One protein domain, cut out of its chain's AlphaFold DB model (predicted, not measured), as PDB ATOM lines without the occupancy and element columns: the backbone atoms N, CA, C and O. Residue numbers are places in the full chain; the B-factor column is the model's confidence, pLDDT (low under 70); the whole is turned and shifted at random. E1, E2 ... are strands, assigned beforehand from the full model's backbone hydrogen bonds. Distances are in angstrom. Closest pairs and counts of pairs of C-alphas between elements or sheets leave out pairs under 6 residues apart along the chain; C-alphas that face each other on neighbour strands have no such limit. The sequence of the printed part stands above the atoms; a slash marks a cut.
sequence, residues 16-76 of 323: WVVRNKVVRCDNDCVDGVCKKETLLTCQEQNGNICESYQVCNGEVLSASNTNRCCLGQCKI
ATOM      1  N   TRP A  16     144.577 169.913 193.150       63.72
ATOM      2  CA  TRP A  16     144.316 171.300 192.743       63.72
ATOM      3  C   TRP A  16     145.305 172.266 193.392       63.72
ATOM      4  O   TRP A  16     145.716 172.032 194.523       63.72
ATOM      5  N   VAL A  17     145.626 173.379 192.723       60.50
ATOM      6  CA  VAL A  17     146.411 174.484 193.302       60.50
ATOM      7  C   VAL A  17     145.511 175.707 193.463       60.50
ATOM      8  O   VAL A  17     145.003 176.237 192.478       60.50
ATOM      9  N   VAL A  18     145.312 176.168 194.697       62.69
ATOM     10  CA  VAL A  18     144.501 177.351 195.019       62.69
ATOM     11  C   VAL A  18     145.316 178.277 195.911       62.69
ATOM     12  O   VAL A  18     145.604 177.925 197.048       62.69
ATOM     13  N   ARG A  19     145.667 179.480 195.432       62.03
ATOM     14  CA  ARG A  19     146.338 180.522 196.246       62.03
ATOM     15  C   ARG A  19     147.525 179.969 197.072       62.03
ATOM     16  O   ARG A  19     147.568 180.157 198.286       62.03
ATOM     17  N   ASN A  20     148.436 179.241 196.420       65.75
ATOM     18  CA  ASN A  20     149.630 178.607 197.014       65.75
ATOM     19  C   ASN A  20     149.338 177.471 198.021       65.75
ATOM     20  O   ASN A  20     150.147 177.164 198.900       65.75
ATOM     21  N   LYS A  21     148.167 176.835 197.906       67.88
ATOM     22  CA  LYS A  21     147.795 175.588 198.588       67.88
ATOM     23  C   LYS A  21     147.594 174.505 197.544       67.88
ATOM     24  O   LYS A  21     146.777 174.701 196.644       67.88
ATOM     25  N   VAL A  22     148.270 173.367 197.680       71.44
ATOM     26  CA  VAL A  22     147.899 172.178 196.910       71.44
ATOM     27  C   VAL A  22     146.938 171.337 197.746       71.44
ATOM     28  O   VAL A  22     147.286 170.856 198.826       71.44
ATOM     29  N   VAL A  23     145.709 171.185 197.260       73.38
ATOM     30  CA  VAL A  23     144.640 170.449 197.944       73.38
ATOM     31  C   VAL A  23     144.241 169.213 197.150       73.38
ATOM     32  O   VAL A  23     144.193 169.227 195.918       73.38
ATOM     33  N   ARG A  24     143.935 168.132 197.865       77.44
ATOM     34  CA  ARG A  24     143.310 166.934 197.312       77.44
ATOM     35  C   ARG A  24     141.802 167.012 197.500       77.44
ATOM     36  O   ARG A  24     141.342 167.401 198.570       77.44
ATOM     37  N   CYS A  25     141.045 166.616 196.480       72.00
ATOM     38  CA  CYS A  25     139.606 166.436 196.625       72.00
ATOM     39  C   CYS A  25     139.290 165.004 197.049       72.00
ATOM     40  O   CYS A  25     139.506 164.068 196.276       72.00
ATOM     41  N   ASP A  26     138.775 164.831 198.263       70.12
ATOM     42  CA  ASP A  26     138.424 163.513 198.781       70.12
ATOM     43  C   ASP A  26     136.973 163.160 198.379       70.12
ATOM     44  O   ASP A  26     136.018 163.560 199.037       70.12
ATOM     45  N   ASN A  27     136.827 162.392 197.289       62.38
ATOM     46  CA  ASN A  27     135.633 161.627 196.873       62.38
ATOM     47  C   ASN A  27     134.299 162.358 196.607       62.38
ATOM     48  O   ASN A  27     133.265 161.703 196.532       62.38
ATOM     49  N   ASP A  28     134.287 163.663 196.346       67.38
ATOM     50  CA  ASP A  28     133.044 164.363 195.990       67.38
ATOM     51  C   ASP A  28     133.306 165.535 195.033       67.38
ATOM     52  O   ASP A  28     133.256 166.709 195.406       67.38
ATOM     53  N   CYS A  29     133.606 165.203 193.778       62.66
ATOM     54  CA  CYS A  29     133.621 166.171 192.688       62.66
ATOM     55  C   CYS A  29     132.257 166.158 191.996       62.66
ATOM     56  O   CYS A  29     131.957 165.230 191.246       62.66
ATOM     57  N   VAL A  30     131.426 167.164 192.262       66.81
ATOM     58  CA  VAL A  30     130.111 167.320 191.622       66.81
ATOM     59  C   VAL A  30     130.126 168.637 190.860       66.81
ATOM     60  O   VAL A  30     130.448 169.672 191.433       66.81
ATOM     61  N   ASP A  31     129.864 168.581 189.555       67.19
ATOM     62  CA  ASP A  31     129.831 169.749 188.662       67.19
ATOM     63  C   ASP A  31     131.108 170.619 188.692       67.19
ATOM     64  O   ASP A  31     131.062 171.838 188.560       67.19
ATOM     65  N   GLY A  32     132.276 169.991 188.881       62.78
ATOM     66  CA  GLY A  32     133.571 170.683 188.945       62.78
ATOM     67  C   GLY A  32     133.882 171.339 190.295       62.78
ATOM     68  O   GLY A  32     134.933 171.962 190.437       62.78
ATOM     69  N   VAL A  33     133.010 171.165 191.294       65.06
ATOM     70  CA  VAL A  33     133.185 171.669 192.659       65.06
ATOM     71  C   VAL A  33     133.580 170.521 193.583       65.06
ATOM     72  O   VAL A  33     132.916 169.482 193.631       65.06
ATOM     73  N   CYS A  34     134.666 170.708 194.333       68.50
ATOM     74  CA  CYS A  34     135.069 169.775 195.374       68.50
ATOM     75  C   CYS A  34     134.267 170.022 196.659       68.50
ATOM     76  O   CYS A  34     134.284 171.133 197.181       68.50
ATOM     77  N   LYS A  35     133.601 169.001 197.212       71.12
ATOM     78  CA  LYS A  35     132.886 169.156 198.495       71.12
ATOM     79  C   LYS A  35     133.787 169.059 199.725       71.12
ATOM     80  O   LYS A  35     133.398 169.526 200.793       71.12
ATOM     81  N   LYS A  36     134.961 168.431 199.601       73.62
ATOM     82  CA  LYS A  36     135.908 168.254 200.706       73.62
ATOM     83  C   LYS A  36     137.351 168.352 200.226       73.62
ATOM     84  O   LYS A  36     137.871 167.446 199.577       73.62
ATOM     85  N   GLU A  37     137.985 169.453 200.598       77.69
ATOM     86  CA  GLU A  37     139.387 169.726 200.315       77.69
ATOM     87  C   GLU A  37     140.262 169.297 201.496       77.69
ATOM     88  O   GLU A  37     140.010 169.672 202.642       77.69
ATOM     89  N   THR A  38     141.318 168.545 201.203       83.31
ATOM     90  CA  THR A  38     142.356 168.180 202.170       83.31
ATOM     91  C   THR A  38     143.673 168.801 201.729       83.31
ATOM     92  O   THR A  38     144.155 168.533 200.629       83.31
ATOM     93  N   LEU A  39     144.266 169.642 202.578       85.06
ATOM     94  CA  LEU A  39     145.577 170.231 202.315       85.06
ATOM     95  C   LEU A  39     146.660 169.149 202.384       85.06
ATOM     96  O   LEU A  39     146.732 168.396 203.358       85.06
ATOM     97  N   LEU A  40     147.505 169.080 201.360       88.56
ATOM     98  CA  LEU A  40     148.585 168.101 201.305       88.56
ATOM     99  C   LEU A  40     149.708 168.434 202.289       88.56
ATOM    100  O   LEU A  40     149.952 169.596 202.630       88.56
ATOM    101  N   THR A  41     150.437 167.411 202.720       92.19
ATOM    102  CA  THR A  41     151.710 167.592 203.426       92.19
ATOM    103  C   THR A  41     152.755 168.202 202.494       92.19
ATOM    104  O   THR A  41     152.621 168.156 201.273       92.19
ATOM    105  N   CYS A  42     153.826 168.771 203.047       92.12
ATOM    106  CA  CYS A  42     154.867 169.374 202.211       92.12
ATOM    107  C   CYS A  42     155.527 168.360 201.255       92.12
ATOM    108  O   CYS A  42     155.772 168.670 200.092       92.12
ATOM    109  N   GLN A  43     155.739 167.125 201.720       91.88
ATOM    110  CA  GLN A  43     156.339 166.052 200.921       91.88
ATOM    111  C   GLN A  43     155.435 165.618 199.761       91.88
ATOM    112  O   GLN A  43     155.917 165.451 198.646       91.88
ATOM    113  N   GLU A  44     154.122 165.505 199.985       90.12
ATOM    114  CA  GLU A  44     153.146 165.229 198.917       90.12
ATOM    115  C   GLU A  44     153.098 166.350 197.864       90.12
ATOM    116  O   GLU A  44     152.707 166.113 196.723       90.12
ATOM    117  N   GLN A  45     153.524 167.560 198.235       88.19
ATOM    118  CA  GLN A  45     153.668 168.712 197.343       88.19
ATOM    119  C   GLN A  45     155.051 168.783 196.667       88.19
ATOM    120  O   GLN A  45     155.323 169.749 195.963       88.19
ATOM    121  N   ASN A  46     155.919 167.776 196.848       89.69
ATOM    122  CA  ASN A  46     157.329 167.768 196.420       89.69
ATOM    123  C   ASN A  46     158.166 168.926 196.996       89.69
ATOM    124  O   ASN A  46     159.167 169.331 196.404       89.69
ATOM    125  N   GLY A  47     157.751 169.477 198.135       91.50
ATOM    126  CA  GLY A  47     158.475 170.528 198.832       91.50
ATOM    127  C   GLY A  47     159.399 169.990 199.922       91.50
ATOM    128  O   GLY A  47     159.221 168.887 200.445       91.50
ATOM    129  N   ASN A  48     160.360 170.824 200.310       94.12
ATOM    130  CA  ASN A  48     161.221 170.612 201.470       94.12
ATOM    131  C   ASN A  48     160.746 171.484 202.636       94.12
ATOM    132  O   ASN A  48     160.357 172.632 202.429       94.12
ATOM    133  N   ILE A  49     160.788 170.968 203.865       95.06
ATOM    134  CA  ILE A  49     160.476 171.769 205.055       95.06
ATOM    135  C   ILE A  49     161.747 172.500 205.475       95.06
ATOM    136  O   ILE A  49     162.722 171.855 205.851       95.06
ATOM    137  N   CYS A  50     161.747 173.830 205.402       94.94
ATOM    138  CA  CYS A  50     162.898 174.614 205.835       94.94
ATOM    139  C   CYS A  50     162.988 174.680 207.357       94.94
ATOM    140  O   CYS A  50     161.986 174.916 208.038       94.94
ATOM    141  N   GLU A  51     164.209 174.557 207.873       94.00
ATOM    142  CA  GLU A  51     164.501 174.724 209.295       94.00
ATOM    143  C   GLU A  51     164.142 176.134 209.788       94.00
ATOM    144  O   GLU A  51     163.970 177.074 209.000       94.00
ATOM    145  N   SER A  52     164.054 176.311 211.111       90.50
ATOM    146  CA  SER A  52     163.701 177.602 211.725       90.50
ATOM    147  C   SER A  52     164.654 178.744 211.343       90.50
ATOM    148  O   SER A  52     164.219 179.895 211.253       90.50
ATOM    149  N   TYR A  53     165.912 178.408 211.049       91.69
ATOM    150  CA  TYR A  53     166.980 179.323 210.640       91.69
ATOM    151  C   TYR A  53     167.147 179.465 209.117       91.69
ATOM    152  O   TYR A  53     168.060 180.146 208.655       91.69
ATOM    153  N   GLN A  54     166.295 178.813 208.321       94.69
ATOM    154  CA  GLN A  54     166.353 178.859 206.861       94.69
ATOM    155  C   GLN A  54     165.154 179.595 206.262       94.69
ATOM    156  O   GLN A  54     164.044 179.571 206.802       94.69
ATOM    157  N   VAL A  55     165.390 180.179 205.090       93.75
ATOM    158  CA  VAL A  55     164.397 180.775 204.198       93.75
ATOM    159  C   VAL A  55     164.334 179.998 202.883       93.75
ATOM    160  O   VAL A  55     165.327 179.420 202.433       93.75
ATOM    161  N   CYS A  56     163.157 179.975 202.262       95.25
ATOM    162  CA  CYS A  56     162.971 179.383 200.943       95.25
ATOM    163  C   CYS A  56     163.421 180.371 199.864       95.25
ATOM    164  O   CYS A  56     162.952 181.506 199.844       95.25
ATOM    165  N   ASN A  57     164.290 179.945 198.945       93.50
ATOM    166  CA  ASN A  57     164.659 180.757 197.777       93.50
ATOM    167  C   ASN A  57     163.731 180.554 196.560       93.50
ATOM    168  O   ASN A  57     164.037 181.045 195.474       93.50
ATOM    169  N   GLY A  58     162.657 179.783 196.731       90.88
ATOM    170  CA  GLY A  58     161.628 179.506 195.733       90.88
ATOM    171  C   GLY A  58     160.242 179.868 196.262       90.88
ATOM    172  O   GLY A  58     160.086 180.803 197.045       90.88
ATOM    173  N   GLU A  59     159.226 179.114 195.849       90.38
ATOM    174  CA  GLU A  59     157.853 179.344 196.300       90.38
ATOM    175  C   GLU A  59     157.602 178.707 197.672       90.38
ATOM    176  O   GLU A  59     157.902 177.530 197.892       90.38
ATOM    177  N   VAL A  60     157.027 179.485 198.597       90.88
ATOM    178  CA  VAL A  60     156.539 178.970 199.881       90.88
ATOM    179  C   VAL A  60     155.099 178.501 199.713       90.88
ATOM    180  O   VAL A  60     154.217 179.291 199.365       90.88
ATOM    181  N   LEU A  61     154.861 177.223 199.997       88.19
ATOM    182  CA  LEU A  61     153.538 176.612 199.955       88.19
ATOM    183  C   LEU A  61     152.937 176.473 201.350       88.19
ATOM    184  O   LEU A  61     153.621 176.244 202.348       88.19
ATOM    185  N   SER A  62     151.612 176.524 201.398       87.44
ATOM    186  CA  SER A  62     150.862 176.057 202.557       87.44
ATOM    187  C   SER A  62     150.813 174.527 202.561       87.44
ATOM    188  O   SER A  62     150.372 173.916 201.588       87.44
ATOM    189  N   ALA A  63     151.200 173.904 203.670       89.69
ATOM    190  CA  ALA A  63     151.081 172.465 203.872       89.69
ATOM    191  C   ALA A  63     150.323 172.156 205.166       89.69
ATOM    192  O   ALA A  63     150.317 172.951 206.104       89.69
ATOM    193  N   SER A  64     149.683 170.990 205.238       91.94
ATOM    194  CA  SER A  64     148.921 170.581 206.428       91.94
ATOM    195  C   SER A  64     149.790 170.355 207.664       91.94
ATOM    196  O   SER A  64     149.296 170.460 208.782       91.94
ATOM    197  N   ASN A  65     151.078 170.068 207.473       92.94
ATOM    198  CA  ASN A  65     152.027 169.766 208.541       92.94
ATOM    199  C   ASN A  65     153.048 170.882 208.818       92.94
ATOM    200  O   ASN A  65     153.849 170.743 209.738       92.94
ATOM    201  N   THR A  66     153.076 171.960 208.026       90.75
ATOM    202  CA  THR A  66     154.041 173.057 208.202       90.75
ATOM    203  C   THR A  66     153.639 174.318 207.436       90.75
ATOM    204  O   THR A  66     153.014 174.254 206.379       90.75
ATOM    205  N   ASN A  67     154.077 175.474 207.928       89.00
ATOM    206  CA  ASN A  67     154.052 176.749 207.210       89.00
ATOM    207  C   ASN A  67     155.400 177.092 206.536       89.00
ATOM    208  O   ASN A  67     155.555 178.195 206.021       89.00
ATOM    209  N   ARG A  68     156.377 176.171 206.541       92.31
ATOM    210  CA  ARG A  68     157.733 176.359 205.981       92.31
ATOM    211  C   ARG A  68     158.007 175.458 204.776       92.31
ATOM    212  O   ARG A  68     159.151 175.064 204.549       92.31
ATOM    213  N   CYS A  69     156.965 175.077 204.035       94.62
ATOM    214  CA  CYS A  69     157.127 174.231 202.860       94.62
ATOM    215  C   CYS A  69     157.713 175.024 201.689       94.62
ATOM    216  O   CYS A  69     157.164 176.055 201.317       94.62
ATOM    217  N   CYS A  70     158.804 174.538 201.106       95.31
ATOM    218  CA  CYS A  70     159.564 175.225 200.073       95.31
ATOM    219  C   CYS A  70     159.645 174.402 198.785       95.31
ATOM    220  O   CYS A  70     160.235 173.319 198.777       95.31
ATOM    221  N   LEU A  71     159.129 174.948 197.680       91.88
ATOM    222  CA  LEU A  71     159.404 174.473 196.318       91.88
ATOM    223  C   LEU A  71     160.701 175.097 195.799       91.88
ATOM    224  O   LEU A  71     160.722 175.913 194.876       91.88
ATOM    225  N   GLY A  72     161.800 174.754 196.453       92.12
ATOM    226  CA  GLY A  72     163.110 175.313 196.175       92.12
ATOM    227  C   GLY A  72     164.149 174.764 197.139       92.12
ATOM    228  O   GLY A  72     164.016 173.660 197.675       92.12
ATOM    229  N   GLN A  73     165.189 175.555 197.364       93.62
ATOM    230  CA  GLN A  73     166.233 175.259 198.330       93.62
ATOM    231  C   GLN A  73     166.026 176.083 199.599       93.62
ATOM    232  O   GLN A  73     165.839 177.301 199.555       93.62
ATOM    233  N   CYS A  74     166.126 175.411 200.738       94.94
ATOM    234  CA  CYS A  74     166.215 176.065 202.031       94.94
ATOM    235  C   CYS A  74     167.644 176.578 202.229       94.94
ATOM    236  O   CYS A  74     168.603 175.808 202.154       94.94
ATOM    237  N   LYS A  75     167.791 177.885 202.445       94.19
ATOM    238  CA  LYS A  75     169.086 178.556 202.610       94.19
ATOM    239  C   LYS A  75     169.096 179.381 203.885       94.19
ATOM    240  O   LYS A  75     168.055 179.876 204.304       94.19
ATOM    241  N   ILE A  76     170.265 179.546 204.492       93.50
ATOM    242  CA  ILE A  76     170.459 180.577 205.518       93.50
ATOM    243  C   ILE A  76     170.241 181.935 204.824       93.50
ATOM    244  O   ILE A  76     170.744 182.112 203.708       93.50
TER     245      ILE A  76
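Overview. This is residues 16 to 76 of the 323 residues of the protein "SRCR domain-containing protein" of Candidatus Pacearchaeota archaeon CG_4_10_14_0_2_um_filter_05_32_18 (UniProt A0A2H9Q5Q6). With little regular structure, this is a loose rod of two small strand units end to end: the meander E1 E2 E3, each strand the antiparallel neighbour of the one before, then the hairpin E4 and E5. Residues 48 to 49 of a long loop pair beside E5. The 61 printed residues, all strand by class with 22 in named strands, span 45 by 17 by 14 A; the radius of gyration of the C-alphas is 13.2 A.

Along the chain. E1, residues 16 to 18, begins at C-alpha (144.316, 171.300, 192.743). E2 is residues 21 to 25, 12.4 A; E3, 37 to 39; E4, 59 to 63, 12.3 A; E5, 66 to 71, 13.1 A, ending at (159.404, 174.473, 196.318).

Arrangement. N 16 and O 23 of E1 and E2 are 2.9 A apart; N 24 and O 38 of E2 and E3, 2.8 A; N 61 and O 69 of E4 and E5, 2.9 A. The closest C-alphas of E2 and E4, Lys 21 and Ser 62, are 5.0 A apart. E1 and E3 are apart.

Size, cuts and confidence. The C-alphas farthest apart, Asp 31 and Ile 76, are 45.3 A apart. The printed part has no cut. Links E2 to E3 and E3 to E4 are long. Residues 16 to 21 and 27 to 34 have pLDDT under 70.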